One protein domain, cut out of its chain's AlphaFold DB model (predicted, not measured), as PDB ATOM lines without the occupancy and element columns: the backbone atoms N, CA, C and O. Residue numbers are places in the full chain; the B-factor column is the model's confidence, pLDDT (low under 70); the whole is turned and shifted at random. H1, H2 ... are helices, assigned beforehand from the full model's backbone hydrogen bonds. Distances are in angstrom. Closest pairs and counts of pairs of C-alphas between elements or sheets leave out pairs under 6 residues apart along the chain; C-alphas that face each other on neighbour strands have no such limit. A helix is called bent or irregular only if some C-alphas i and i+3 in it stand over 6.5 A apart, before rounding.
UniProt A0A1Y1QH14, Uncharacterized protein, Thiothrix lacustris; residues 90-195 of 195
ATOM      1  N   PHE A  90     222.024 221.218 150.220       84.31
ATOM      2  CA  PHE A  90     221.973 222.337 151.163       84.31
ATOM      3  C   PHE A  90     221.236 223.546 150.590       84.31
ATOM      4  O   PHE A  90     220.398 224.120 151.283       84.31
ATOM      5  N   ASP A  91     221.468 223.883 149.322       82.12
ATOM      6  CA  ASP A  91     220.754 224.966 148.641       82.12
ATOM      7  C   ASP A  91     219.244 224.696 148.586       82.12
ATOM      8  O   ASP A  91     218.432 225.589 148.851       82.12
ATOM      9  N   LEU A  92     218.850 223.448 148.318       85.56
ATOM     10  CA  LEU A  92     217.453 223.026 148.352       85.56
ATOM     11  C   LEU A  92     216.864 223.144 149.763       85.56
ATOM     12  O   LEU A  92     215.767 223.678 149.920       85.56
ATOM     13  N   ILE A  93     217.587 222.695 150.794       90.56
ATOM     14  CA  ILE A  93     217.158 222.816 152.193       90.56
ATOM     15  C   ILE A  93     216.958 224.285 152.568       90.56
ATOM     16  O   ILE A  93     215.910 224.632 153.110       90.56
ATOM     17  N   TYR A  94     217.910 225.162 152.247       87.62
ATOM     18  CA  TYR A  94     217.793 226.591 152.535       87.62
ATOM     19  C   TYR A  94     216.646 227.245 151.766       87.62
ATOM     20  O   TYR A  94     215.908 228.047 152.339       87.62
ATOM     21  N   THR A  95     216.423 226.845 150.514       85.94
ATOM     22  CA  THR A  95     215.277 227.302 149.716       85.94
ATOM     23  C   THR A  95     213.951 226.877 150.347       85.94
ATOM     24  O   THR A  95     213.028 227.685 150.452       85.94
ATOM     25  N   LEU A  96     213.842 225.632 150.818       90.75
ATOM     26  CA  LEU A  96     212.633 225.119 151.468       90.75
ATOM     27  C   LEU A  96     212.398 225.750 152.846       90.75
ATOM     28  O   LEU A  96     211.261 226.083 153.178       90.75
ATOM     29  N   LEU A  97     213.455 225.965 153.631       92.12
ATOM     30  CA  LEU A  97     213.392 226.693 154.901       92.12
ATOM     31  C   LEU A  97     212.881 228.120 154.689       92.12
ATOM     32  O   LEU A  97     211.977 228.578 155.393       92.12
ATOM     33  N   PHE A  98     213.413 228.796 153.675       89.25
ATOM     34  CA  PHE A  98     212.962 230.120 153.286       89.25
ATOM     35  C   PHE A  98     211.495 230.111 152.831       89.25
ATOM     36  O   PHE A  98     210.713 230.965 153.248       89.25
ATOM     37  N   LEU A  99     211.088 229.119 152.032       88.94
ATOM     38  CA  LEU A  99     209.702 228.948 151.598       88.94
ATOM     39  C   LEU A  99     208.748 228.762 152.788       88.94
ATOM     40  O   LEU A  99     207.667 229.349 152.788       88.94
ATOM     41  N   CYS A 100     209.147 228.003 153.814       94.81
ATOM     42  CA  CYS A 100     208.349 227.824 155.029       94.81
ATOM     43  C   CYS A 100     208.078 229.166 155.719       94.81
ATOM     44  O   CYS A 100     206.929 229.474 156.038       94.81
ATOM     45  N   LEU A 101     209.121 229.979 155.905       90.12
ATOM     46  CA  LEU A 101     208.992 231.313 156.491       90.12
ATOM     47  C   LEU A 101     208.114 232.221 155.620       90.12
ATOM     48  O   LEU A 101     207.212 232.886 156.124       90.12
ATOM     49  N   PHE A 102     208.337 232.205 154.306       88.88
ATOM     50  CA  PHE A 102     207.592 233.015 153.350       88.88
ATOM     51  C   PHE A 102     206.088 232.714 153.377       88.88
ATOM     52  O   PHE A 102     205.269 233.631 153.477       88.88
ATOM     53  N   VAL A 103     205.713 231.434 153.326       90.88
ATOM     54  CA  VAL A 103     204.310 231.012 153.390       90.88
ATOM     55  C   VAL A 103     203.684 231.446 154.714       90.88
ATOM     56  O   VAL A 103     202.572 231.972 154.714       90.88
ATOM     57  N   GLN A 104     204.402 231.317 155.831       92.31
ATOM     58  CA  GLN A 104     203.873 231.716 157.132       92.31
ATOM     59  C   GLN A 104     203.688 233.232 157.261       92.31
ATOM     60  O   GLN A 104     202.663 233.695 157.761       92.31
ATOM     61  N   THR A 105     204.632 234.022 156.746       89.50
ATOM     62  CA  THR A 105     204.497 235.480 156.644       89.50
ATOM     63  C   THR A 105     203.305 235.871 155.772       89.50
ATOM     64  O   THR A 105     202.530 236.755 156.140       89.50
ATOM     65  N   TYR A 106     203.109 235.198 154.635       87.81
ATOM     66  CA  TYR A 106     201.956 235.434 153.769       87.81
ATOM     67  C   TYR A 106     200.632 235.152 154.491       87.81
ATOM     68  O   TYR A 106     199.711 235.966 154.416       87.81
ATOM     69  N   LEU A 107     200.547 234.042 155.231       88.94
ATOM     70  CA  LEU A 107     199.361 233.684 156.011       88.94
ATOM     71  C   LEU A 107     199.056 234.700 157.116       88.94
ATOM     72  O   LEU A 107     197.891 235.048 157.298       88.94
ATOM     73  N   LEU A 108     200.080 235.228 157.791       88.44
ATOM     74  CA  LEU A 108     199.921 236.290 158.788       88.44
ATOM     75  C   LEU A 108     199.335 237.565 158.170       88.44
ATOM     76  O   LEU A 108     198.387 238.143 158.690       88.44
ATOM     77  N   PHE A 109     199.857 238.015 157.031       86.75
ATOM     78  CA  PHE A 109     199.291 239.199 156.381       86.75
ATOM     79  C   PHE A 109     197.890 238.944 155.828       86.75
ATOM     80  O   PHE A 109     197.036 239.832 155.861       86.75
ATOM     81  N   TYR A 110     197.632 237.732 155.344       85.06
ATOM     82  CA  TYR A 110     196.304 237.338 154.904       85.06
ATOM     83  C   TYR A 110     195.290 237.339 156.058       85.06
ATOM     84  O   TYR A 110     194.163 237.795 155.850       85.06
ATOM     85  N   SER A 111     195.689 236.896 157.260       85.81
ATOM     86  CA  SER A 111     194.825 236.874 158.446       85.81
ATOM     87  C   SER A 111     194.371 238.273 158.840       85.81
ATOM     88  O   SER A 111     193.180 238.492 159.009       85.81
ATOM     89  N   ILE A 112     195.290 239.238 158.875       84.25
ATOM     90  CA  ILE A 112     194.998 240.637 159.230       84.25
ATOM     91  C   ILE A 112     194.000 241.277 158.245       84.25
ATOM     92  O   ILE A 112     193.230 242.168 158.599       84.25
ATOM     93  N   GLY A 113     194.025 240.859 156.977       79.44
ATOM     94  CA  GLY A 113     193.160 241.409 155.931       79.44
ATOM     95  C   GLY A 113     191.803 240.716 155.770       79.44
ATOM     96  O   GLY A 113     190.945 241.257 155.067       79.44
ATOM     97  N   SER A 114     191.604 239.533 156.358       78.12
ATOM     98  CA  SER A 114     190.437 238.680 156.105       78.12
ATOM     99  C   SER A 114     189.730 238.281 157.394       78.12
ATOM    100  O   SER A 114     190.318 237.649 158.257       78.12
ATOM    101  N   LYS A 115     188.413 238.514 157.463       69.31
ATOM    102  CA  LYS A 115     187.576 238.150 158.625       69.31
ATOM    103  C   LYS A 115     187.433 236.641 158.878       69.31
ATOM    104  O   LYS A 115     186.886 236.240 159.893       69.31
ATOM    105  N   LYS A 116     187.823 235.784 157.927       74.31
ATOM    106  CA  LYS A 116     187.730 234.319 158.049       74.31
ATOM    107  C   LYS A 116     188.881 233.654 157.309       74.31
ATOM    108  O   LYS A 116     189.050 233.882 156.112       74.31
ATOM    109  N   ILE A 117     189.619 232.781 157.992       71.25
ATOM    110  CA  ILE A 117     190.589 231.881 157.365       71.25
ATOM    111  C   ILE A 117     189.936 230.527 157.093       71.25
ATOM    112  O   ILE A 117     189.284 229.937 157.949       71.25
ATOM    113  N   ASN A 118     190.114 230.026 155.871       77.81
ATOM    114  CA  ASN A 118     189.694 228.678 155.497       77.81
ATOM    115  C   ASN A 118     190.577 227.628 156.194       77.81
ATOM    116  O   ASN A 118     191.794 227.789 156.247       77.81
ATOM    117  N   ILE A 119     189.987 226.512 156.630       78.75
ATOM    118  CA  ILE A 119     190.696 225.400 157.281       78.75
ATOM    119  C   ILE A 119     191.898 224.874 156.478       78.75
ATOM    120  O   ILE A 119     192.892 224.450 157.057       78.75
ATOM    121  N   LYS A 120     191.864 224.981 155.143       75.19
ATOM    122  CA  LYS A 120     192.986 224.602 154.267       75.19
ATOM    123  C   LYS A 120     194.281 225.365 154.574       75.19
ATOM    124  O   LYS A 120     195.364 224.812 154.417       75.19
ATOM    125  N   TYR A 121     194.180 226.615 155.018       81.94
ATOM    126  CA  TYR A 121     195.345 227.422 155.375       81.94
ATOM    127  C   TYR A 121     195.946 227.019 156.724       81.94
ATOM    128  O   TYR A 121     197.145 227.197 156.911       81.94
ATOM    129  N   PHE A 122     195.161 226.418 157.626       84.75
ATOM    130  CA  PHE A 122     195.690 225.848 158.867       84.75
ATOM    131  C   PHE A 122     196.564 224.626 158.595       84.75
ATOM    132  O   PHE A 122     197.641 224.521 159.169       84.75
ATOM    133  N   THR A 123     196.165 223.746 157.672       87.44
ATOM    134  CA  THR A 123     197.010 222.613 157.257       87.44
ATOM    135  C   THR A 123     198.328 223.089 156.650       87.44
ATOM    136  O   THR A 123     199.378 222.511 156.914       87.44
ATOM    137  N   LEU A 124     198.288 224.163 155.855       89.44
ATOM    138  CA  LEU A 124     199.496 224.741 155.278       89.44
ATOM    139  C   LEU A 124     200.396 225.374 156.352       89.44
ATOM    140  O   LEU A 124     201.601 225.155 156.315       89.44
ATOM    141  N   ALA A 125     199.821 226.103 157.314       91.75
ATOM    142  CA  ALA A 125     200.555 226.676 158.444       91.75
ATOM    143  C   ALA A 125     201.200 225.599 159.331       91.75
ATOM    144  O   ALA A 125     202.334 225.743 159.773       91.75
ATOM    145  N   ASP A 126     200.485 224.505 159.586       92.00
ATOM    146  CA  ASP A 126     201.017 223.388 160.363       92.00
ATOM    147  C   ASP A 126     202.185 222.714 159.627       92.00
ATOM    148  O   ASP A 126     203.240 222.453 160.207       92.00
ATOM    149  N   TRP A 127     202.053 222.527 158.310       94.62
ATOM    150  CA  TRP A 127     203.136 221.998 157.490       94.62
ATOM    151  C   TRP A 127     204.380 222.899 157.507       94.62
ATOM    152  O   TRP A 127     205.481 222.386 157.696       94.62
ATOM    153  N   THR A 128     204.250 224.218 157.341       94.44
ATOM    154  CA  THR A 128     205.406 225.142 157.316       94.44
ATOM    155  C   THR A 128     206.119 225.231 158.661       94.44
ATOM    156  O   THR A 128     207.342 225.373 158.701       94.44
ATOM    157  N   ILE A 129     205.377 225.143 159.766       95.12
ATOM    158  CA  ILE A 129     205.938 225.094 161.117       95.12
ATOM    159  C   ILE A 129     206.728 223.798 161.281       95.12
ATOM    160  O   ILE A 129     207.929 223.844 161.529       95.12
ATOM    161  N   ASN A 130     206.091 222.646 161.069       94.81
ATOM    162  CA  ASN A 130     206.692 221.346 161.370       94.81
ATOM    163  C   ASN A 130     207.779 220.927 160.365       94.81
ATOM    164  O   ASN A 130     208.681 220.168 160.719       94.81
ATOM    165  N   SER A 131     207.747 221.440 159.133       95.81
ATOM    166  CA  SER A 131     208.754 221.117 158.113       95.81
ATOM    167  C   SER A 131     210.093 221.802 158.363       95.81
ATOM    168  O   SER A 131     211.130 221.217 158.067       95.81
ATOM    169  N   ALA A 132     210.110 223.006 158.941       95.25
ATOM    170  CA  ALA A 132     211.351 223.736 159.201       95.25
ATOM    171  C   ALA A 132     212.375 222.962 160.070       95.25
ATOM    172  O   ALA A 132     213.523 222.809 159.641       95.25
ATOM    173  N   PRO A 133     212.014 222.405 161.244       95.31
ATOM    174  CA  PRO A 133     212.960 221.626 162.039       95.31
ATOM    175  C   PRO A 133     213.333 220.299 161.359       95.31
ATOM    176  O   PRO A 133     214.490 219.888 161.438       95.31
ATOM    177  N   LEU A 134     212.407 219.660 160.629       96.69
ATOM    178  CA  LEU A 134     212.695 218.440 159.863       96.69
ATOM    179  C   LEU A 134     213.743 218.685 158.770       96.69
ATOM    180  O   LEU A 134     214.664 217.888 158.610       96.69
ATOM    181  N   LEU A 135     213.654 219.812 158.060       94.44
ATOM    182  CA  LEU A 135     214.654 220.237 157.076       94.44
ATOM    183  C   LEU A 135     216.023 220.499 157.727       94.44
ATOM    184  O   LEU A 135     217.050 220.132 157.159       94.44
ATOM    185  N   GLY A 136     216.041 221.057 158.942       94.88
ATOM    186  CA  GLY A 136     217.258 221.195 159.749       94.88
ATOM    187  C   GLY A 136     217.927 219.846 160.054       94.88
ATOM    188  O   GLY A 136     219.135 219.682 159.865       94.88
ATOM    189  N   VAL A 137     217.130 218.852 160.458       96.25
ATOM    190  CA  VAL A 137     217.599 217.478 160.707       96.25
ATOM    191  C   VAL A 137     218.112 216.824 159.422       96.25
ATOM    192  O   VAL A 137     219.177 216.205 159.445       96.25
ATOM    193  N   LEU A 138     217.417 216.994 158.295       94.25
ATOM    194  CA  LEU A 138     217.868 216.482 156.996       94.25
ATOM    195  C   LEU A 138     219.228 217.061 156.592       94.25
ATOM    196  O   LEU A 138     220.079 216.312 156.117       94.25
ATOM    197  N   GLY A 139     219.468 218.350 156.840       92.81
ATOM    198  CA  GLY A 139     220.774 218.974 156.604       92.81
ATOM    199  C   GLY A 139     221.881 218.360 157.456       92.81
ATOM    200  O   GLY A 139     222.965 218.072 156.956       92.81
ATOM    201  N   THR A 140     221.587 218.067 158.722       93.62
ATOM    202  CA  THR A 140     222.531 217.371 159.608       93.62
ATOM    203  C   THR A 140     222.859 215.968 159.114       93.62
ATOM    204  O   THR A 140     224.030 215.591 159.073       93.62
ATOM    205  N   ILE A 141     221.848 215.200 158.700       93.62
ATOM    206  CA  ILE A 141     222.051 213.864 158.130       93.62
ATOM    207  C   ILE A 141     222.901 213.962 156.860       93.62
ATOM    208  O   ILE A 141     223.877 213.227 156.736       93.62
ATOM    209  N   ALA A 142     222.587 214.899 155.960       89.38
ATOM    210  CA  ALA A 142     223.351 215.118 154.736       89.38
ATOM    211  C   ALA A 142     224.829 215.422 155.037       89.38
ATOM    212  O   ALA A 142     225.704 214.761 154.480       89.38
ATOM    213  N   SER A 143     225.122 216.324 155.980       89.94
ATOM    214  CA  SER A 143     226.495 216.613 156.421       89.94
ATOM    215  C   SER A 143     227.233 215.372 156.927       89.94
ATOM    216  O   SER A 143     228.392 215.155 156.579       89.94
ATOM    217  N   PHE A 144     226.593 214.541 157.753       89.44
ATOM    218  CA  PHE A 144     227.245 213.343 158.286       89.44
ATOM    219  C   PHE A 144     227.441 212.254 157.231       89.44
ATOM    220  O   PHE A 144     228.466 211.575 157.255       89.44
ATOM    221  N   VAL A 145     226.524 212.120 156.270       89.31
ATOM    222  CA  VAL A 145     226.705 211.224 155.119       89.31
ATOM    223  C   VAL A 145     227.957 211.611 154.332       89.31
ATOM    224  O   VAL A 145     228.730 210.733 153.954       89.31
ATOM    225  N   VAL A 146     228.229 212.909 154.160       84.50
ATOM    226  CA  VAL A 146     229.464 213.382 153.513       84.50
ATOM    227  C   VAL A 146     230.698 212.966 154.298       84.50
ATOM    228  O   VAL A 146     231.634 212.436 153.704       84.50
ATOM    229  N   VAL A 147     230.686 213.139 155.622       86.69
ATOM    230  CA  VAL A 147     231.794 212.705 156.487       86.69
ATOM    231  C   VAL A 147     232.060 211.210 156.340       86.69
ATOM    232  O   VAL A 147     233.205 210.815 156.142       86.69
ATOM    233  N   ILE A 148     231.012 210.388 156.390       86.69
ATOM    234  CA  ILE A 148     231.130 208.929 156.286       86.69
ATOM    235  C   ILE A 148     231.627 208.522 154.896       86.69
ATOM    236  O   ILE A 148     232.509 207.681 154.788       86.69
ATOM    237  N   SER A 149     231.116 209.145 153.831       83.75
ATOM    238  CA  SER A 149     231.518 208.823 152.453       83.75
ATOM    239  C   SER A 149     232.967 209.194 152.113       83.75
ATOM    240  O   SER A 149     233.488 208.711 151.114       83.75
ATOM    241  N   ASN A 150     233.620 210.030 152.926       80.88
ATOM    242  CA  ASN A 150     235.005 210.468 152.724       80.88
ATOM    243  C   ASN A 150     235.937 210.005 153.859       80.88
ATOM    244  O   ASN A 150     237.003 210.599 154.044       80.88
ATOM    245  N   SER A 151     235.554 208.956 154.604       79.81
ATOM    246  CA  SER A 151     236.270 208.465 155.793       79.81
ATOM    247  C   SER A 151     237.734 208.096 155.551       79.81
ATOM    248  O   SER A 151     238.536 208.149 156.479       79.81
ATOM    249  N   ASP A 152     238.076 207.753 154.310       81.06
ATOM    250  CA  ASP A 152     239.401 207.256 153.927       81.06
ATOM    251  C   ASP A 152     240.367 208.382 153.503       81.06
ATOM    252  O   ASP A 152     241.504 208.127 153.104       81.06
ATOM    253  N   SER A 153     239.930 209.645 153.573       75.69
ATOM    254  CA  SER A 153     240.749 210.804 153.203       75.69
ATOM    255  C   SER A 153     241.797 211.151 154.272       75.69
ATOM    256  O   SER A 153     241.558 211.035 155.472       75.69
ATOM    257  N   GLN A 154     242.975 211.629 153.853       71.94
ATOM    258  CA  GLN A 154     244.061 211.999 154.781       71.94
ATOM    259  C   GLN A 154     243.723 213.221 155.672       71.94
ATOM    260  O   GLN A 154     244.369 213.419 156.697       71.94
ATOM    261  N   ASP A 155     242.657 213.969 155.349       81.69
ATOM    262  CA  ASP A 155     242.249 215.218 156.014       81.69
ATOM    263  C   ASP A 155     240.919 215.108 156.797       81.69
ATOM    264  O   ASP A 155     240.128 216.058 156.874       81.69
ATOM    265  N   MET A 156     240.657 213.960 157.429       83.12
ATOM    266  CA  MET A 156     239.388 213.705 158.132       83.12
ATOM    267  C   MET A 156     239.028 214.729 159.210       83.12
ATOM    268  O   MET A 156     237.851 215.043 159.395       83.12
ATOM    269  N   GLN A 157     240.014 215.293 159.908       82.75
ATOM    270  CA  GLN A 157     239.752 216.298 160.938       82.75
ATOM    271  C   GLN A 157     239.154 217.582 160.345       82.75
ATOM    272  O   GLN A 157     238.196 218.138 160.893       82.75
ATOM    273  N   GLN A 158     239.693 218.045 159.215       79.44
ATOM    274  CA  GLN A 158     239.219 219.253 158.544       79.44
ATOM    275  C   GLN A 158     237.858 219.010 157.883       79.44
ATOM    276  O   GLN A 158     236.954 219.844 157.995       79.44
ATOM    277  N   LEU A 159     237.681 217.842 157.257       80.56
ATOM    278  CA  LEU A 159     236.421 217.440 156.638       80.56
ATOM    279  C   LEU A 159     235.298 217.318 157.678       80.56
ATOM    280  O   LEU A 159     234.203 217.843 157.465       80.56
ATOM    281  N   PHE A 160     235.581 216.714 158.833       87.19
ATOM    282  CA  PHE A 160     234.647 216.647 159.954       87.19
ATOM    283  C   PHE A 160     234.280 218.041 160.469       87.19
ATOM    284  O   PHE A 160     233.100 218.360 160.574       87.19
ATOM    285  N   LYS A 161     235.270 218.902 160.742       83.12
ATOM    286  CA  LYS A 161     235.036 220.251 161.283       83.12
ATOM    287  C   LYS A 161     234.141 221.098 160.372       83.12
ATOM    288  O   LYS A 161     233.230 221.772 160.863       83.12
ATOM    289  N   ASN A 162     234.381 221.049 159.064       81.44
ATOM    290  CA  ASN A 162     233.595 221.798 158.086       81.44
ATOM    291  C   ASN A 162     232.147 221.288 158.025       81.44
ATOM    292  O   ASN A 162     231.214 222.076 158.172       81.44
ATOM    293  N   ASN A 163     231.946 219.974 157.893       86.06
ATOM    294  CA  ASN A 163     230.606 219.386 157.790       86.06
ATOM    295  C   ASN A 163     229.811 219.488 159.099       86.06
ATOM    296  O   ASN A 163     228.607 219.741 159.066       86.06
ATOM    297  N   PHE A 164     230.475 219.359 160.251       90.25
ATOM    298  CA  PHE A 164     229.865 219.573 161.562       90.25
ATOM    299  C   PHE A 164     229.363 221.013 161.722       90.25
ATOM    300  O   PHE A 164     228.241 221.229 162.174       90.25
ATOM    301  N   SER A 165     230.163 222.001 161.304       86.06
ATOM    302  CA  SER A 165     229.753 223.409 161.350       86.06
ATOM    303  C   SER A 165     228.532 223.667 160.466       86.06
ATOM    304  O   SER A 165     227.592 224.326 160.905       86.06
ATOM    305  N   ILE A 166     228.505 223.099 159.255       85.88
ATOM    306  CA  ILE A 166     227.348 223.189 158.354       85.88
ATOM    307  C   ILE A 166     226.113 222.551 159.004       85.88
ATOM    308  O   ILE A 166     225.079 223.202 159.096       85.88
ATOM    309  N   ALA A 167     226.236 221.333 159.544       91.38
ATOM    310  CA  ALA A 167     225.140 220.627 160.215       91.38
ATOM    311  C   ALA A 167     224.537 221.443 161.371       91.38
ATOM    312  O   ALA A 167     223.315 221.586 161.490       91.38
ATOM    313  N   ALA A 168     225.408 222.010 162.211       92.12
ATOM    314  CA  ALA A 168     225.006 222.843 163.335       92.12
ATOM    315  C   ALA A 168     224.254 224.093 162.861       92.12
ATOM    316  O   ALA A 168     223.170 224.379 163.369       92.12
ATOM    317  N   ILE A 169     224.781 224.801 161.856       89.81
ATOM    318  CA  ILE A 169     224.139 225.995 161.290       89.81
ATOM    319  C   ILE A 169     222.769 225.647 160.704       89.81
ATOM    320  O   ILE A 169     221.788 226.318 161.022       89.81
ATOM    321  N   THR A 170     222.668 224.592 159.893       90.19
ATOM    322  CA  THR A 170     221.399 224.194 159.268       90.19
ATOM    323  C   THR A 170     220.348 223.808 160.314       90.19
ATOM    324  O   THR A 170     219.185 224.194 160.184       90.19
ATOM    325  N   THR A 171     220.746 223.131 161.394       94.69
ATOM    326  CA  THR A 171     219.846 222.794 162.511       94.69
ATOM    327  C   THR A 171     219.380 224.030 163.269       94.69
ATOM    328  O   THR A 171     218.185 224.179 163.523       94.69
ATOM    329  N   ILE A 172     220.308 224.930 163.611       92.62
ATOM    330  CA  ILE A 172     219.989 226.183 164.304       92.62
ATOM    331  C   ILE A 172     219.024 227.015 163.457       92.62
ATOM    332  O   ILE A 172     218.032 227.507 163.987       92.62
ATOM    333  N   LEU A 173     219.261 227.127 162.148       92.50
ATOM    334  CA  LEU A 173     218.373 227.842 161.232       92.50
ATOM    335  C   LEU A 173     216.982 227.205 161.160       92.50
ATOM    336  O   LEU A 173     215.988 227.921 161.270       92.50
ATOM    337  N   GLY A 174     216.891 225.877 161.030       94.56
ATOM    338  CA  GLY A 174     215.610 225.164 161.032       94.56
ATOM    339  C   GLY A 174     214.818 225.378 162.326       94.56
ATOM    340  O   GLY A 174     213.630 225.699 162.283       94.56
ATOM    341  N   GLY A 175     215.487 225.284 163.480       94.38
ATOM    342  CA  GLY A 175     214.885 225.550 164.790       94.38
ATOM    343  C   GLY A 175     214.503 227.020 164.999       94.38
ATOM    344  O   GLY A 175     213.461 227.317 165.578       94.38
ATOM    345  N   PHE A 176     215.298 227.958 164.492       94.44
ATOM    346  CA  PHE A 176     214.992 229.384 164.573       94.44
ATOM    347  C   PHE A 176     213.767 229.754 163.726       94.44
ATOM    348  O   PHE A 176     212.867 230.441 164.207       94.44
ATOM    349  N   ILE A 177     213.682 229.237 162.496       94.06
ATOM    350  CA  ILE A 177     212.517 229.432 161.620       94.06
ATOM    351  C   ILE A 177     211.261 228.803 162.233       94.06
ATOM    352  O   ILE A 177     210.196 229.413 162.178       94.06
ATOM    353  N   TYR A 178     211.377 227.639 162.877       96.50
ATOM    354  CA  TYR A 178     210.278 227.037 163.640       96.50
ATOM    355  C   TYR A 178     209.720 227.989 164.708       96.50
ATOM    356  O   TYR A 178     208.510 228.213 164.758       96.50
ATOM    357  N   ILE A 179     210.590 228.596 165.524       96.44
ATOM    358  CA  ILE A 179     210.184 229.544 166.576       96.44
ATOM    359  C   ILE A 179     209.474 230.761 165.970       96.44
ATOM    360  O   ILE A 179     208.429 231.174 166.474       96.44
ATOM    361  N   ILE A 180     209.997 231.312 164.870       94.00
ATOM    362  CA  ILE A 180     209.350 232.429 164.168       94.00
ATOM    363  C   ILE A 180     207.973 232.014 163.636       94.00
ATOM    364  O   ILE A 180     206.994 232.738 163.821       94.00
ATOM    365  N   ASN A 181     207.869 230.840 163.010       94.56
ATOM    366  CA  ASN A 181     206.615 230.372 162.430       94.56
ATOM    367  C   ASN A 181     205.550 230.093 163.503       94.56
ATOM    368  O   ASN A 181     204.375 230.409 163.290       94.56
ATOM    369  N   LEU A 182     205.954 229.573 164.668       94.12
ATOM    370  CA  LEU A 182     205.092 229.448 165.844       94.12
ATOM    371  C   LEU A 182     204.593 230.808 166.330       94.12
ATOM    372  O   LEU A 182     203.405 230.960 166.610       94.12
ATOM    373  N   PHE A 183     205.480 231.801 166.409       94.00
ATOM    374  CA  PHE A 183     205.099 233.154 166.803       94.00
ATOM    375  C   PHE A 183     204.076 233.755 165.829       94.00
ATOM    376  O   PHE A 183     203.070 234.318 166.258       94.00
ATOM    377  N   PHE A 184     204.258 233.567 164.519       93.00
ATOM    378  CA  PHE A 184     203.270 233.991 163.524       93.00
ATOM    379  C   PHE A 184     201.937 233.254 163.668       93.00
ATOM    380  O   PHE A 184     200.893 233.896 163.599       93.00
ATOM    381  N   LEU A 185     201.943 231.940 163.917       92.25
ATOM    382  CA  LEU A 185     200.707 231.190 164.152       92.25
ATOM    383  C   LEU A 185     199.961 231.692 165.394       92.25
ATOM    384  O   LEU A 185     198.740 231.825 165.364       92.25
ATOM    385  N   PHE A 186     200.687 232.004 166.466       91.88
ATOM    386  CA  PHE A 186     200.102 232.590 167.667       91.88
ATOM    387  C   PHE A 186     199.390 233.915 167.360       91.88
ATOM    388  O   PHE A 186     198.231 234.082 167.738       91.88
ATOM    389  N   LEU A 187     200.038 234.817 166.614       89.50
ATOM    390  CA  LEU A 187     199.433 236.087 166.194       89.50
ATOM    391  C   LEU A 187     198.203 235.884 165.300       89.50
ATOM    392  O   LEU A 187     197.200 236.575 165.471       89.50
ATOM    393  N   ILE A 188     198.260 234.922 164.374       87.62
ATOM    394  CA  ILE A 188     197.116 234.549 163.533       87.62
ATOM    395  C   ILE A 188     195.940 234.118 164.418       87.62
ATOM    396  O   ILE A 188     194.839 234.624 164.238       87.62
ATOM    397  N   ASN A 189     196.171 233.235 165.393       86.12
ATOM    398  CA  ASN A 189     195.119 232.700 166.262       86.12
ATOM    399  C   ASN A 189     194.505 233.749 167.196       86.12
ATOM    400  O   ASN A 189     193.290 233.727 167.406       86.12
ATOM    401  N   GLN A 190     195.307 234.673 167.739       85.06
ATOM    402  CA  GLN A 190     194.772 235.761 168.565       85.06
ATOM    403  C   GLN A 190     193.770 236.613 167.789       85.06
ATOM    404  O   GLN A 190     192.716 236.939 168.323       85.06
ATOM    405  N   HIS A 191     194.040 236.880 166.510       77.19
ATOM    406  CA  HIS A 191     193.140 237.685 165.694       77.19
ATOM    407  C   HIS A 191     191.754 237.047 165.488       77.19
ATOM    408  O   HIS A 191     190.781 237.770 165.328       77.19
ATOM    409  N   PHE A 192     191.638 235.713 165.538       70.75
ATOM    410  CA  PHE A 192     190.344 235.015 165.432       70.75
ATOM    411  C   PHE A 192     189.626 234.822 166.765       70.75
ATOM    412  O   PHE A 192     188.483 234.384 166.763       70.75
ATOM    413  N   SER A 193     190.285 235.087 167.893       65.25
ATOM    414  CA  SER A 193     189.683 234.889 169.218       65.25
ATOM    415  C   SER A 193     188.861 236.098 169.685       65.25
ATOM    416  O   SER A 193     188.180 236.005 170.701       65.25
ATOM    417  N   GLU A 194     188.950 237.227 168.974       58.94
ATOM    418  CA  GLU A 194     188.272 238.491 169.304       58.94
ATOM    419  C   GLU A 194     186.939 238.704 168.552       58.94
ATOM    420  O   GLU A 194     186.246 239.682 168.836       58.94
ATOM    421  N   ASP A 195     186.570 237.794 167.641       50.34
ATOM    422  CA  ASP A 195     185.289 237.771 166.906       50.34
ATOM    423  C   ASP A 195     184.328 236.704 167.471       50.34
ATOM    424  O   ASP A 195     183.102 236.975 167.518       50.34
TER     425      ASP A 195
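AT A GLANCE: This is residues 90 to 195 of the 195 residues of an uncharacterized protein of Thiothrix lacustris (UniProt A0A1Y1QH14). Three long helices run side by side as a slender up-and-down bundle, each against the one before it in the chain. H3, the longest, and H2 make a long hairpin, and the shorter H1 packs along the part where H3 ends, leaving two helices at the other end of the rod. The printed part has 106 residues with three named helices, H1, H2 and H3 in chain order, and no named strand; the class is all helix. The whole is loose, with a radius of gyration of the C-alphas of 18.0 A and spans of 65 by 18 by 15 A.

IN THESE COORDINATES: Find C-alpha 156 at (239.388, 213.705, 158.132); from there H3, residues 156 to 192, runs 54.0 A to C-alpha 192 at (190.344, 235.015, 165.432). H2, residues 119 to 149, covers 44.3 A. It has a kink of 32 degrees near residue 132, and is neither bent nor irregular, but only just: C-alphas 130 and 133 are 6.3 A apart. H1, residues 90 to 113, begins at C-alpha 90 (221.973, 222.337, 151.163) and covers 34.9 A.

HOW THE PARTS SIT: Look first at Gly 136 and Thr 171, the closest C-alphas of H2 and H3, 4.1 A apart: this helical hairpin touches at a shallow tilt of 7 degrees. H1 and H2, also a hairpin, touch closest at the C-alphas of Cys 100 and Thr 128, 4.6 A apart, at a shallow tilt of 16 degrees. H3 touches H1 with residues 174 to 191 alone; they run the same way at 11 degrees, a shallow tilt, and their closest C-alphas, of Leu 108 and Ile 188, are 5.8 A apart. Every O i to N i+4 pair is within hydrogen-bond range in H1, against 24 of 27 in H2 and 32 of 33 in H3.

THE WHOLE: The C-alphas of Gln 154 and Asp 195, the two farthest apart, are 65.3 A apart. The printed part has no cut; the link from H1 to H2 is tight, and that from H2 to H3 is short. Confidence is under 70 at residue 115 and residues 193 to 195, where the chain ends.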